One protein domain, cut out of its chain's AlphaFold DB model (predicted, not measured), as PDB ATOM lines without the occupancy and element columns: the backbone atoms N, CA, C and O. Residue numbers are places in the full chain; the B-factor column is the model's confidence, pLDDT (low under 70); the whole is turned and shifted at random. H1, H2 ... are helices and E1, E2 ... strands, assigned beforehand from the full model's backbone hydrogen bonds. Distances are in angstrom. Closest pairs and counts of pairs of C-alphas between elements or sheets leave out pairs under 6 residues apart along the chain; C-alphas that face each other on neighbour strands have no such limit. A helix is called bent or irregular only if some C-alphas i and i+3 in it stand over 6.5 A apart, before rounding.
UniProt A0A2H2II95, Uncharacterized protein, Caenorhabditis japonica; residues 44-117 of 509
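AT A GLANCE: This is residues 44 to 117 of the 509 residues of an uncharacterized protein of Caenorhabditis japonica (UniProt A0A2H2II95). A single strongly twisted sheet of six strands is curled like part of a barrel that does not close, for its edge strands E1 and E2 stay apart. Three long strands, E1, E5 and E6, make most of it, E1 and E5 both sharply bent; the short strands E2, E3 and E4 continue the curl beside E6, and the small helix H1 lies at one end, far from the E5 to E6 turn. The printed part has 74 residues, with six named strands and then one named helix, in the order E1 E2 E3 E4 E5 E6 H1. The sheet is mixed, in the order E1 E5 E6 E4 E3 E2, and the class is mostly strand. The whole is compact, with a radius of gyration of the C-alphas of 12.3 A and spans of 39 by 28 by 21 A.

HOW THE PARTS SIT: E1, residues 47 to 56, bends by 85 degrees at residue 53. It is antiparallel to E5, residues 85 to 96, which bends by 82 degrees at residue 88; N 51 and O 90 are 2.9 A apart, within hydrogen-bond range. E2, residues 61 to 63, E3, residues 66 to 69, and E4, residues 73 to 76, form a meander, each strand the antiparallel neighbour of the one before. E2 and E3 are a hairpin, with N 66 and O 63 at 3.0 A; E3 and E4 are another, with N 69 and O 73 at 2.8 A. E5 forms a hairpin with E6, residues 102 to 111, with N 95 and O 103 at 2.8 A. E6 is parallel to E4, with N 76 and O 104 at 2.8 A. H1, residues 112 to 117, is on the sheet at a height over the sheet of 7.6 A. It lies over E6 and runs across the strands, at 75 degrees to E6 on the local plane. The closest C-alphas of E5 and H1 are those of Ala 88 and Gln 112, 4.5 A apart. In H1, every O i to N i+4 pair is within hydrogen-bond range. E2 is apart from E5 and E6.

IN THESE COORDINATES: E1 begins with C-alpha 47 at (49.504, -5.309, 73.179) and measures 23.0 A from first to last C-alpha. E5, the longest strand by residues, measures 28.8 A and ends with C-alpha 96 at (48.032, -1.192, 81.665). E6 measures 26.1 A. H1 ends with C-alpha 117 at (31.735, -17.869, 57.412).

THE WHOLE: The two C-alphas farthest apart are those of Glu 99 and Ala 117, at 41.2 A. The printed part has no cut and no long link; the link E4 to E5, 8 residues, is short and the others are tight. The mean pLDDT of the printed part is 73.3, and 18 residues are under 70, among them 44 to 47, 98 to 101 and 112 to 117.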
ATOM      1  N   THR A  44      53.428  -0.104  67.982       39.78
ATOM      2  CA  THR A  44      52.108   0.310  68.451       39.78
ATOM      3  C   THR A  44      52.070   0.141  69.962       39.78
ATOM      4  O   THR A  44      52.348  -0.955  70.441       39.78
ATOM      5  N   ASP A  45      51.674   1.184  70.697       54.38
ATOM      6  CA  ASP A  45      51.486   1.214  72.165       54.38
ATOM      7  C   ASP A  45      50.354   0.286  72.673       54.38
ATOM      8  O   ASP A  45      49.721   0.544  73.693       54.38
ATOM      9  N   ARG A  46      50.025  -0.775  71.927       56.97
ATOM     10  CA  ARG A  46      48.904  -1.683  72.171       56.97
ATOM     11  C   ARG A  46      49.378  -3.123  72.042       56.97
ATOM     12  O   ARG A  46      49.809  -3.548  70.971       56.97
ATOM     13  N   LEU A  47      49.258  -3.872  73.132       68.56
ATOM     14  CA  LEU A  47      49.504  -5.309  73.179       68.56
ATOM     15  C   LEU A  47      48.179  -6.038  72.961       68.56
ATOM     16  O   LEU A  47      47.336  -6.092  73.853       68.56
ATOM     17  N   VAL A  48      47.993  -6.583  71.760       70.44
ATOM     18  CA  VAL A  48      46.804  -7.358  71.386       70.44
ATOM     19  C   VAL A  48      47.194  -8.820  71.219       70.44
ATOM     20  O   VAL A  48      48.163  -9.130  70.526       70.44
ATOM     21  N   TYR A  49      46.430  -9.716  71.835       69.12
ATOM     22  CA  TYR A  49      46.664 -11.152  71.800       69.12
ATOM     23  C   TYR A  49      45.419 -11.903  71.323       69.12
ATOM     24  O   TYR A  49      44.290 -11.530  71.643       69.12
ATOM     25  N   THR A  50      45.622 -12.978  70.560       74.62
ATOM     26  CA  THR A  50      44.541 -13.826  70.043       74.62
ATOM     27  C   THR A  50      44.781 -15.275  70.435       74.62
ATOM     28  O   THR A  50      45.753 -15.891  69.997       74.62
ATOM     29  N   VAL A  51      43.852 -15.842  71.198       71.31
ATOM     30  CA  VAL A  51      43.848 -17.258  71.583       71.31
ATOM     31  C   VAL A  51      42.936 -18.017  70.638       71.31
ATOM     32  O   VAL A  51      41.910 -17.484  70.215       71.31
ATOM     33  N   ARG A  52      43.316 -19.244  70.283       76.25
ATOM     34  CA  ARG A  52      42.572 -20.097  69.353       76.25
ATOM     35  C   ARG A  52      41.918 -21.269  70.070       76.25
ATOM     36  O   ARG A  52      42.403 -21.684  71.115       76.25
ATOM     37  N   ASP A  53      40.850 -21.789  69.473       72.50
ATOM     38  CA  ASP A  53      40.180 -23.031  69.883       72.50
ATOM     39  C   ASP A  53      39.770 -23.060  71.365       72.50
ATOM     40  O   ASP A  53      39.992 -24.030  72.091       72.50
ATOM     41  N   VAL A  54      39.141 -21.973  71.812       75.00
ATOM     42  CA  VAL A  54      38.736 -21.781  73.204       75.00
ATOM     43  C   VAL A  54      37.345 -22.363  73.437       75.00
ATOM     44  O   VAL A  54      36.385 -22.022  72.743       75.00
ATOM     45  N   GLN A  55      37.225 -23.229  74.441       78.19
ATOM     46  CA  GLN A  55      35.935 -23.670  74.969       78.19
ATOM     47  C   GLN A  55      35.543 -22.791  76.148       78.19
ATOM     48  O   GLN A  55      36.346 -22.584  77.055       78.19
ATOM     49  N   VAL A  56      34.308 -22.301  76.130       80.69
ATOM     50  CA  VAL A  56      33.734 -21.503  77.213       80.69
ATOM     51  C   VAL A  56      32.569 -22.279  77.811       80.69
ATOM     52  O   VAL A  56      31.543 -22.491  77.163       80.69
ATOM     53  N   GLY A  57      32.738 -22.738  79.045       76.81
ATOM     54  CA  GLY A  57      31.696 -23.353  79.851       76.81
ATOM     55  C   GLY A  57      30.876 -22.316  80.617       76.81
ATOM     56  O   GLY A  57      31.284 -21.178  80.823       76.81
ATOM     57  N   GLN A  58      29.705 -22.726  81.110       77.69
ATOM     58  CA  GLN A  58      28.845 -21.845  81.910       77.69
ATOM     59  C   GLN A  58      29.507 -21.399  83.228       77.69
ATOM     60  O   GLN A  58      29.202 -20.322  83.725       77.69
ATOM     61  N   GLY A  59      30.419 -22.208  83.781       76.06
ATOM     62  CA  GLY A  59      31.185 -21.872  84.987       76.06
ATOM     63  C   GLY A  59      32.317 -20.863  84.764       76.06
ATOM     64  O   GLY A  59      32.858 -20.356  85.742       76.06
ATOM     65  N   ASP A  60      32.648 -20.557  83.507       81.50
ATOM     66  CA  ASP A  60      33.706 -19.605  83.149       81.50
ATOM     67  C   ASP A  60      33.175 -18.162  83.073       81.50
ATOM     68  O   ASP A  60      33.943 -17.207  82.971       81.50
ATOM     69  N   LEU A  61      31.852 -17.988  83.143       82.38
ATOM     70  CA  LEU A  61      31.172 -16.696  83.181       82.38
ATOM     71  C   LEU A  61      30.895 -16.324  84.639       82.38
ATOM     72  O   LEU A  61      29.942 -16.817  85.244       82.38
ATOM     73  N   LEU A  62      31.757 -15.487  85.217       70.50
ATOM     74  CA  LEU A  62      31.710 -15.156  86.645       70.50
ATOM     75  C   LEU A  62      30.558 -14.199  86.975       70.50
ATOM     76  O   LEU A  62      29.720 -14.486  87.825       70.50
ATOM     77  N   GLU A  63      30.526 -13.059  86.286       74.44
ATOM     78  CA  GLU A  63      29.544 -11.984  86.434       74.44
ATOM     79  C   GLU A  63      29.275 -11.356  85.057       74.44
ATOM     80  O   GLU A  63      29.990 -11.622  84.089       74.44
ATOM     81  N   ILE A  64      28.228 -10.533  84.931       68.31
ATOM     82  CA  ILE A  64      27.871  -9.906  83.649       68.31
ATOM     83  C   ILE A  64      29.054  -9.075  83.134       68.31
ATOM     84  O   ILE A  64      29.422  -8.077  83.748       68.31
ATOM     85  N   GLY A  65      29.594  -9.460  81.976       75.44
ATOM     86  CA  GLY A  65      30.731  -8.783  81.349       75.44
ATOM     87  C   GLY A  65      32.102  -9.220  81.872       75.44
ATOM     88  O   GLY A  65      33.082  -8.526  81.613       75.44
ATOM     89  N   MET A  66      32.193 -10.345  82.592       80.69
ATOM     90  CA  MET A  66      33.468 -10.968  82.957       80.69
ATOM     91  C   MET A  66      33.536 -12.433  82.524       80.69
ATOM     92  O   MET A  66      32.647 -13.234  82.819       80.69
ATOM     93  N   TYR A  67      34.648 -12.784  81.887       84.38
ATOM     94  CA  TYR A  67      34.982 -14.133  81.445       84.38
ATOM     95  C   TYR A  67      36.305 -14.568  82.082       84.38
ATOM     96  O   TYR A  67      37.293 -13.846  81.997       84.38
ATOM     97  N   ARG A  68      36.343 -15.745  82.709       79.94
ATOM     98  CA  ARG A  68      37.571 -16.340  83.244       79.94
ATOM     99  C   ARG A  68      38.141 -17.329  82.239       79.94
ATOM    100  O   ARG A  68      37.616 -18.425  82.059       79.94
ATOM    101  N   ASN A  69      39.252 -16.957  81.620       82.06
ATOM    102  CA  ASN A  69      40.030 -17.870  80.806       82.06
ATOM    103  C   ASN A  69      40.953 -18.725  81.688       82.06
ATOM    104  O   ASN A  69      41.538 -18.232  82.652       82.06
ATOM    105  N   ILE A  70      41.101 -20.007  81.348       71.69
ATOM    106  CA  ILE A  70      41.904 -20.953  82.134       71.69
ATOM    107  C   ILE A  70      43.395 -20.593  82.173       71.69
ATOM    108  O   ILE A  70      44.036 -20.793  83.203       71.69
ATOM    109  N   ASP A  71      43.922 -20.030  81.086       68.50
ATOM    110  CA  ASP A  71      45.345 -19.726  80.935       68.50
ATOM    111  C   ASP A  71      45.660 -18.275  81.317       68.50
ATOM    112  O   ASP A  71      46.707 -17.992  81.896       68.50
ATOM    113  N   PHE A  72      44.746 -17.349  81.009       72.88
ATOM    114  CA  PHE A  72      44.980 -15.906  81.149       72.88
ATOM    115  C   PHE A  72      44.255 -15.257  82.337       72.88
ATOM    116  O   PHE A  72      44.515 -14.097  82.648       72.88
ATOM    117  N   GLY A  73      43.385 -15.991  83.033       77.31
ATOM    118  CA  GLY A  73      42.645 -15.480  84.185       77.31
ATOM    119  C   GLY A  73      41.441 -14.619  83.799       77.31
ATOM    120  O   GLY A  73      40.767 -14.885  82.804       77.31
ATOM    121  N   ASP A  74      41.126 -13.625  84.629       83.00
ATOM    122  CA  ASP A  74      39.908 -12.818  84.496       83.00
ATOM    123  C   ASP A  74      40.032 -11.785  83.372       83.00
ATOM    124  O   ASP A  74      40.997 -11.025  83.291       83.00
ATOM    125  N   MET A  75      39.021 -11.755  82.507       86.19
ATOM    126  CA  MET A  75      38.950 -10.913  81.320       86.19
ATOM    127  C   MET A  75      37.649 -10.116  81.311       86.19
ATOM    128  O   MET A  75      36.575 -10.632  81.627       86.19
ATOM    129  N   ILE A  76      37.743  -8.854  80.907       84.69
ATOM    130  CA  ILE A  76      36.628  -7.917  80.817       84.69
ATOM    131  C   ILE A  76      36.004  -8.032  79.426       84.69
ATOM    132  O   ILE A  76      36.625  -7.678  78.425       84.69
ATOM    133  N   ASP A  77      34.759  -8.485  79.367       83.44
ATOM    134  CA  ASP A  77      33.952  -8.575  78.153       83.44
ATOM    135  C   ASP A  77      32.924  -7.439  78.105       83.44
ATOM    136  O   ASP A  77      31.743  -7.596  78.427       83.44
ATOM    137  N   THR A  78      33.388  -6.250  77.728       75.75
ATOM    138  CA  THR A  78      32.556  -5.037  77.745       75.75
ATOM    139  C   THR A  78      31.399  -5.107  76.745       75.75
ATOM    140  O   THR A  78      30.339  -4.530  76.988       75.75
ATOM    141  N   ASN A  79      31.589  -5.836  75.643       74.38
ATOM    142  CA  ASN A  79      30.632  -5.937  74.541       74.38
ATOM    143  C   ASN A  79      29.736  -7.184  74.622       74.38
ATOM    144  O   ASN A  79      28.825  -7.311  73.806       74.38
ATOM    145  N   ARG A  80      29.937  -8.054  75.623       78.69
ATOM    146  CA  ARG A  80      29.214  -9.328  75.790       78.69
ATOM    147  C   ARG A  80      29.374 -10.252  74.581       78.69
ATOM    148  O   ARG A  80      28.412 -10.850  74.109       78.69
ATOM    149  N   GLU A  81      30.593 -10.330  74.070       76.56
ATOM    150  CA  GLU A  81      30.964 -11.176  72.937       76.56
ATOM    151  C   GLU A  81      31.084 -12.662  73.331       76.56
ATOM    152  O   GLU A  81      31.082 -13.531  72.458       76.56
ATOM    153  N   ILE A  82      31.204 -12.970  74.629       77.94
ATOM    154  CA  ILE A  82      31.431 -14.316  75.153       77.94
ATOM    155  C   ILE A  82      30.169 -14.902  75.798       77.94
ATOM    156  O   ILE A  82      29.730 -14.517  76.879       77.94
ATOM    157  N   GLU A  83      29.653 -15.944  75.157       82.31
ATOM    158  CA  GLU A  83      28.630 -16.864  75.663       82.31
ATOM    159  C   GLU A  83      29.165 -18.306  75.745       82.31
ATOM    160  O   GLU A  83      30.171 -18.612  75.093       82.31
ATOM    161  N   PRO A  84      28.508 -19.229  76.481       80.81
ATOM    162  CA  PRO A  84      28.934 -20.623  76.534       80.81
ATOM    163  C   PRO A  84      28.962 -21.256  75.138       80.81
ATOM    164  O   PRO A  84      27.957 -21.266  74.425       80.81
ATOM    165  N   GLY A  85      30.106 -21.809  74.741       79.56
ATOM    166  CA  GLY A  85      30.290 -22.348  73.399       79.56
ATOM    167  C   GLY A  85      31.747 -22.482  72.969       79.56
ATOM    168  O   GLY A  85      32.678 -22.279  73.745       79.56
ATOM    169  N   SER A  86      31.931 -22.854  71.702       76.25
ATOM    170  CA  SER A  86      33.246 -23.095  71.100       76.25
ATOM    171  C   SER A  86      33.668 -21.938  70.193       76.25
ATOM    172  O   SER A  86      33.045 -21.669  69.157       76.25
ATOM    173  N   TYR A  87      34.772 -21.292  70.548       75.94
ATOM    174  CA  TYR A  87      35.351 -20.173  69.814       75.94
ATOM    175  C   TYR A  87      36.573 -20.632  69.044       75.94
ATOM    176  O   TYR A  87      37.457 -21.290  69.581       75.94
ATOM    177  N   ALA A  88      36.631 -20.270  67.766       69.38
ATOM    178  CA  ALA A  88      37.836 -20.484  66.985       69.38
ATOM    179  C   ALA A  88      38.905 -19.447  67.343       69.38
ATOM    180  O   ALA A  88      40.083 -19.796  67.362       69.38
ATOM    181  N   THR A  89      38.511 -18.215  67.692       76.31
ATOM    182  CA  THR A  89      39.425 -17.225  68.275       76.31
ATOM    183  C   THR A  89      38.752 -16.306  69.289       76.31
ATOM    184  O   THR A  89      37.650 -15.828  69.027       76.31
ATOM    185  N   ILE A  90      39.462 -15.950  70.358       76.25
ATOM    186  CA  ILE A  90      39.148 -14.806  71.226       76.25
ATOM    187  C   ILE A  90      40.336 -13.847  71.165       76.25
ATOM    188  O   ILE A  90      41.473 -14.254  71.396       76.25
ATOM    189  N   THR A  91      40.080 -12.586  70.820       79.31
ATOM    190  CA  THR A  91      41.089 -11.523  70.752       79.31
ATOM    191  C   THR A  91      40.859 -10.524  71.871       79.31
ATOM    192  O   THR A  91      39.744 -10.029  72.039       79.31
ATOM    193  N   PHE A  92      41.916 -10.208  72.608       78.06
ATOM    194  CA  PHE A  92      41.882  -9.282  73.730       78.06
ATOM    195  C   PHE A  92      43.104  -8.372  73.745       78.06
ATOM    196  O   PHE A  92      44.149  -8.679  73.173       78.06
ATOM    197  N   GLU A  93      42.953  -7.233  74.398       82.06
ATOM    198  CA  GLU A  93      43.994  -6.240  74.602       82.06
ATOM    199  C   GLU A  93      44.457  -6.245  76.055       82.06
ATOM    200  O   GLU A  93      43.643  -6.353  76.973       82.06
ATOM    201  N   ILE A  94      45.766  -6.109  76.251       79.81
ATOM    202  CA  ILE A  94      46.376  -5.900  77.560       79.81
ATOM    203  C   ILE A  94      46.435  -4.391  77.801       79.81
ATOM    204  O   ILE A  94      47.195  -3.677  77.145       79.81
ATOM    205  N   VAL A  95      45.627  -3.907  78.741       78.94
ATOM    206  CA  VAL A  95      45.526  -2.487  79.087       78.94
ATOM    207  C   VAL A  95      46.211  -2.256  80.427       78.94
ATOM    208  O   VAL A  95      45.729  -2.706  81.462       78.94
ATOM    209  N   GLN A  96      47.329  -1.532  80.430       75.81
ATOM    210  CA  GLN A  96      48.032  -1.192  81.665       75.81
ATOM    211  C   GLN A  96      47.219  -0.185  82.499       75.81
ATOM    212  O   GLN A  96      46.791   0.866  82.014       75.81
ATOM    213  N   ARG A  97      47.016  -0.497  83.779       74.25
ATOM    214  CA  ARG A  97      46.379   0.355  84.785       74.25
ATOM    215  C   ARG A  97      47.410   0.660  85.879       74.25
ATOM    216  O   ARG A  97      47.527  -0.054  86.865       74.25
ATOM    217  N   GLY A  98      48.176   1.734  85.717       64.44
ATOM    218  CA  GLY A  98      49.222   2.116  86.681       64.44
ATOM    219  C   GLY A  98      50.544   1.362  86.494       64.44
ATOM    220  O   GLY A  98      50.722   0.659  85.506       64.44
ATOM    221  N   GLU A  99      51.496   1.550  87.414       61.62
ATOM    222  CA  GLU A  99      52.879   1.074  87.228       61.62
ATOM    223  C   GLU A  99      52.984  -0.461  87.175       61.62
ATOM    224  O   GLU A  99      53.663  -0.970  86.290       61.62
ATOM    225  N   ASP A 100      52.212  -1.185  87.997       68.38
ATOM    226  CA  ASP A 100      52.349  -2.643  88.171       68.38
ATOM    227  C   ASP A 100      51.040  -3.440  87.985       68.38
ATOM    228  O   ASP A 100      50.903  -4.550  88.503       68.38
ATOM    229  N   SER A 101      50.031  -2.904  87.286       67.12
ATOM    230  CA  SER A 101      48.795  -3.666  87.037       67.12
ATOM    231  C   SER A 101      48.285  -3.533  85.610       67.12
ATOM    232  O   SER A 101      48.511  -2.523  84.943       67.12
ATOM    233  N   PHE A 102      47.615  -4.573  85.125       75.25
ATOM    234  CA  PHE A 102      47.026  -4.617  83.794       75.25
ATOM    235  C   PHE A 102      45.679  -5.338  83.824       75.25
ATOM    236  O   PHE A 102      45.425  -6.186  84.676       75.25
ATOM    237  N   GLU A 103      44.826  -4.992  82.869       81.19
ATOM    238  CA  GLU A 103      43.532  -5.617  82.625       81.19
ATOM    239  C   GLU A 103      43.541  -6.272  81.243       81.19
ATOM    240  O   GLU A 103      44.170  -5.768  80.311       81.19
ATOM    241  N   LEU A 104      42.818  -7.382  81.099       83.56
ATOM    242  CA  LEU A 104      42.608  -8.043  79.816       83.56
ATOM    243  C   LEU A 104      41.214  -7.687  79.305       83.56
ATOM    244  O   LEU A 104      40.223  -8.095  79.903       83.56
ATOM    245  N   VAL A 105      41.123  -6.930  78.215       81.12
ATOM    246  CA  VAL A 105      39.844  -6.462  77.658       81.12
ATOM    247  C   VAL A 105      39.557  -7.178  76.346       81.12
ATOM    248  O   VAL A 105      40.331  -7.076  75.396       81.12
ATOM    249  N   ILE A 106      38.445  -7.905  76.274       81.62
ATOM    250  CA  ILE A 106      38.046  -8.637  75.070       81.62
ATOM    251  C   ILE A 106      37.618  -7.639  73.998       81.62
ATOM    252  O   ILE A 106      36.715  -6.831  74.191       81.62
ATOM    253  N   LEU A 107      38.280  -7.722  72.846       78.56
ATOM    254  CA  LEU A 107      37.967  -6.908  71.679       78.56
ATOM    255  C   LEU A 107      36.979  -7.615  70.753       78.56
ATOM    256  O   LEU A 107      36.123  -6.969  70.156       78.56
ATOM    257  N   GLN A 108      37.139  -8.931  70.585       80.06
ATOM    258  CA  GLN A 108      36.330  -9.725  69.668       80.06
ATOM    259  C   GLN A 108      36.383 -11.211  70.022       80.06
ATOM    260  O   GLN A 108      37.461 -11.752  70.277       80.06
ATOM    261  N   ALA A 109      35.248 -11.897  69.899       75.75
ATOM    262  CA  ALA A 109      35.176 -13.348  69.952       75.75
ATOM    263  C   ALA A 109      34.540 -13.903  68.672       75.75
ATOM    264  O   ALA A 109      33.474 -13.478  68.239       75.75
ATOM    265  N   LEU A 110      35.207 -14.854  68.020       73.06
ATOM    266  CA  LEU A 110      34.695 -15.509  66.817       73.06
ATOM    267  C   LEU A 110      34.411 -16.972  67.118       73.06
ATOM    268  O   LEU A 110      35.320 -17.769  67.359       73.06
ATOM    269  N   THR A 111      33.134 -17.336  67.047       72.31
ATOM    270  CA  THR A 111      32.714 -18.739  67.077       72.31
ATOM    271  C   THR A 111      33.285 -19.486  65.873       72.31
ATOM    272  O   THR A 111      33.516 -18.897  64.812       72.31
ATOM    273  N   GLN A 112      33.491 -20.799  66.002       59.84
ATOM    274  CA  GLN A 112      33.971 -21.628  64.884       59.84
ATOM    275  C   GLN A 112      33.103 -21.462  63.622       59.84
ATOM    276  O   GLN A 112      33.618 -21.362  62.507       59.84
ATOM    277  N   THR A 113      31.789 -21.320  63.798       54.41
ATOM    278  CA  THR A 113      30.817 -21.090  62.721       54.41
ATOM    279  C   THR A 113      30.990 -19.720  62.051       54.41
ATOM    280  O   THR A 113      30.963 -19.624  60.824       54.41
ATOM    281  N   ALA A 114      31.216 -18.655  62.832       52.66
ATOM    282  CA  ALA A 114      31.435 -17.302  62.318       52.66
ATOM    283  C   ALA A 114      32.807 -17.148  61.644       52.66
ATOM    284  O   ALA A 114      32.922 -16.474  60.618       52.66
ATOM    285  N   GLN A 115      33.841 -17.814  62.164       47.62
ATOM    286  CA  GLN A 115      35.162 -17.832  61.544       47.62
ATOM    287  C   GLN A 115      35.140 -18.585  60.216       47.62
ATOM    288  O   GLN A 115      35.678 -18.071  59.246       47.62
ATOM    289  N   MET A 116      34.453 -19.726  60.117       45.41
ATOM    290  CA  MET A 116      34.246 -20.413  58.836       45.41
ATOM    291  C   MET A 116      33.458 -19.564  57.834       45.41
ATOM    292  O   MET A 116      33.812 -19.535  56.658       45.41
ATOM    293  N   ALA A 117      32.453 -18.803  58.278       46.38
ATOM    294  CA  ALA A 117      31.735 -17.869  57.412       46.38
ATOM    295  C   ALA A 117      32.624 -16.705  56.930       46.38
ATOM    296  O   ALA A 117      32.577 -16.349  55.755       46.38
TER     297      ALA A 117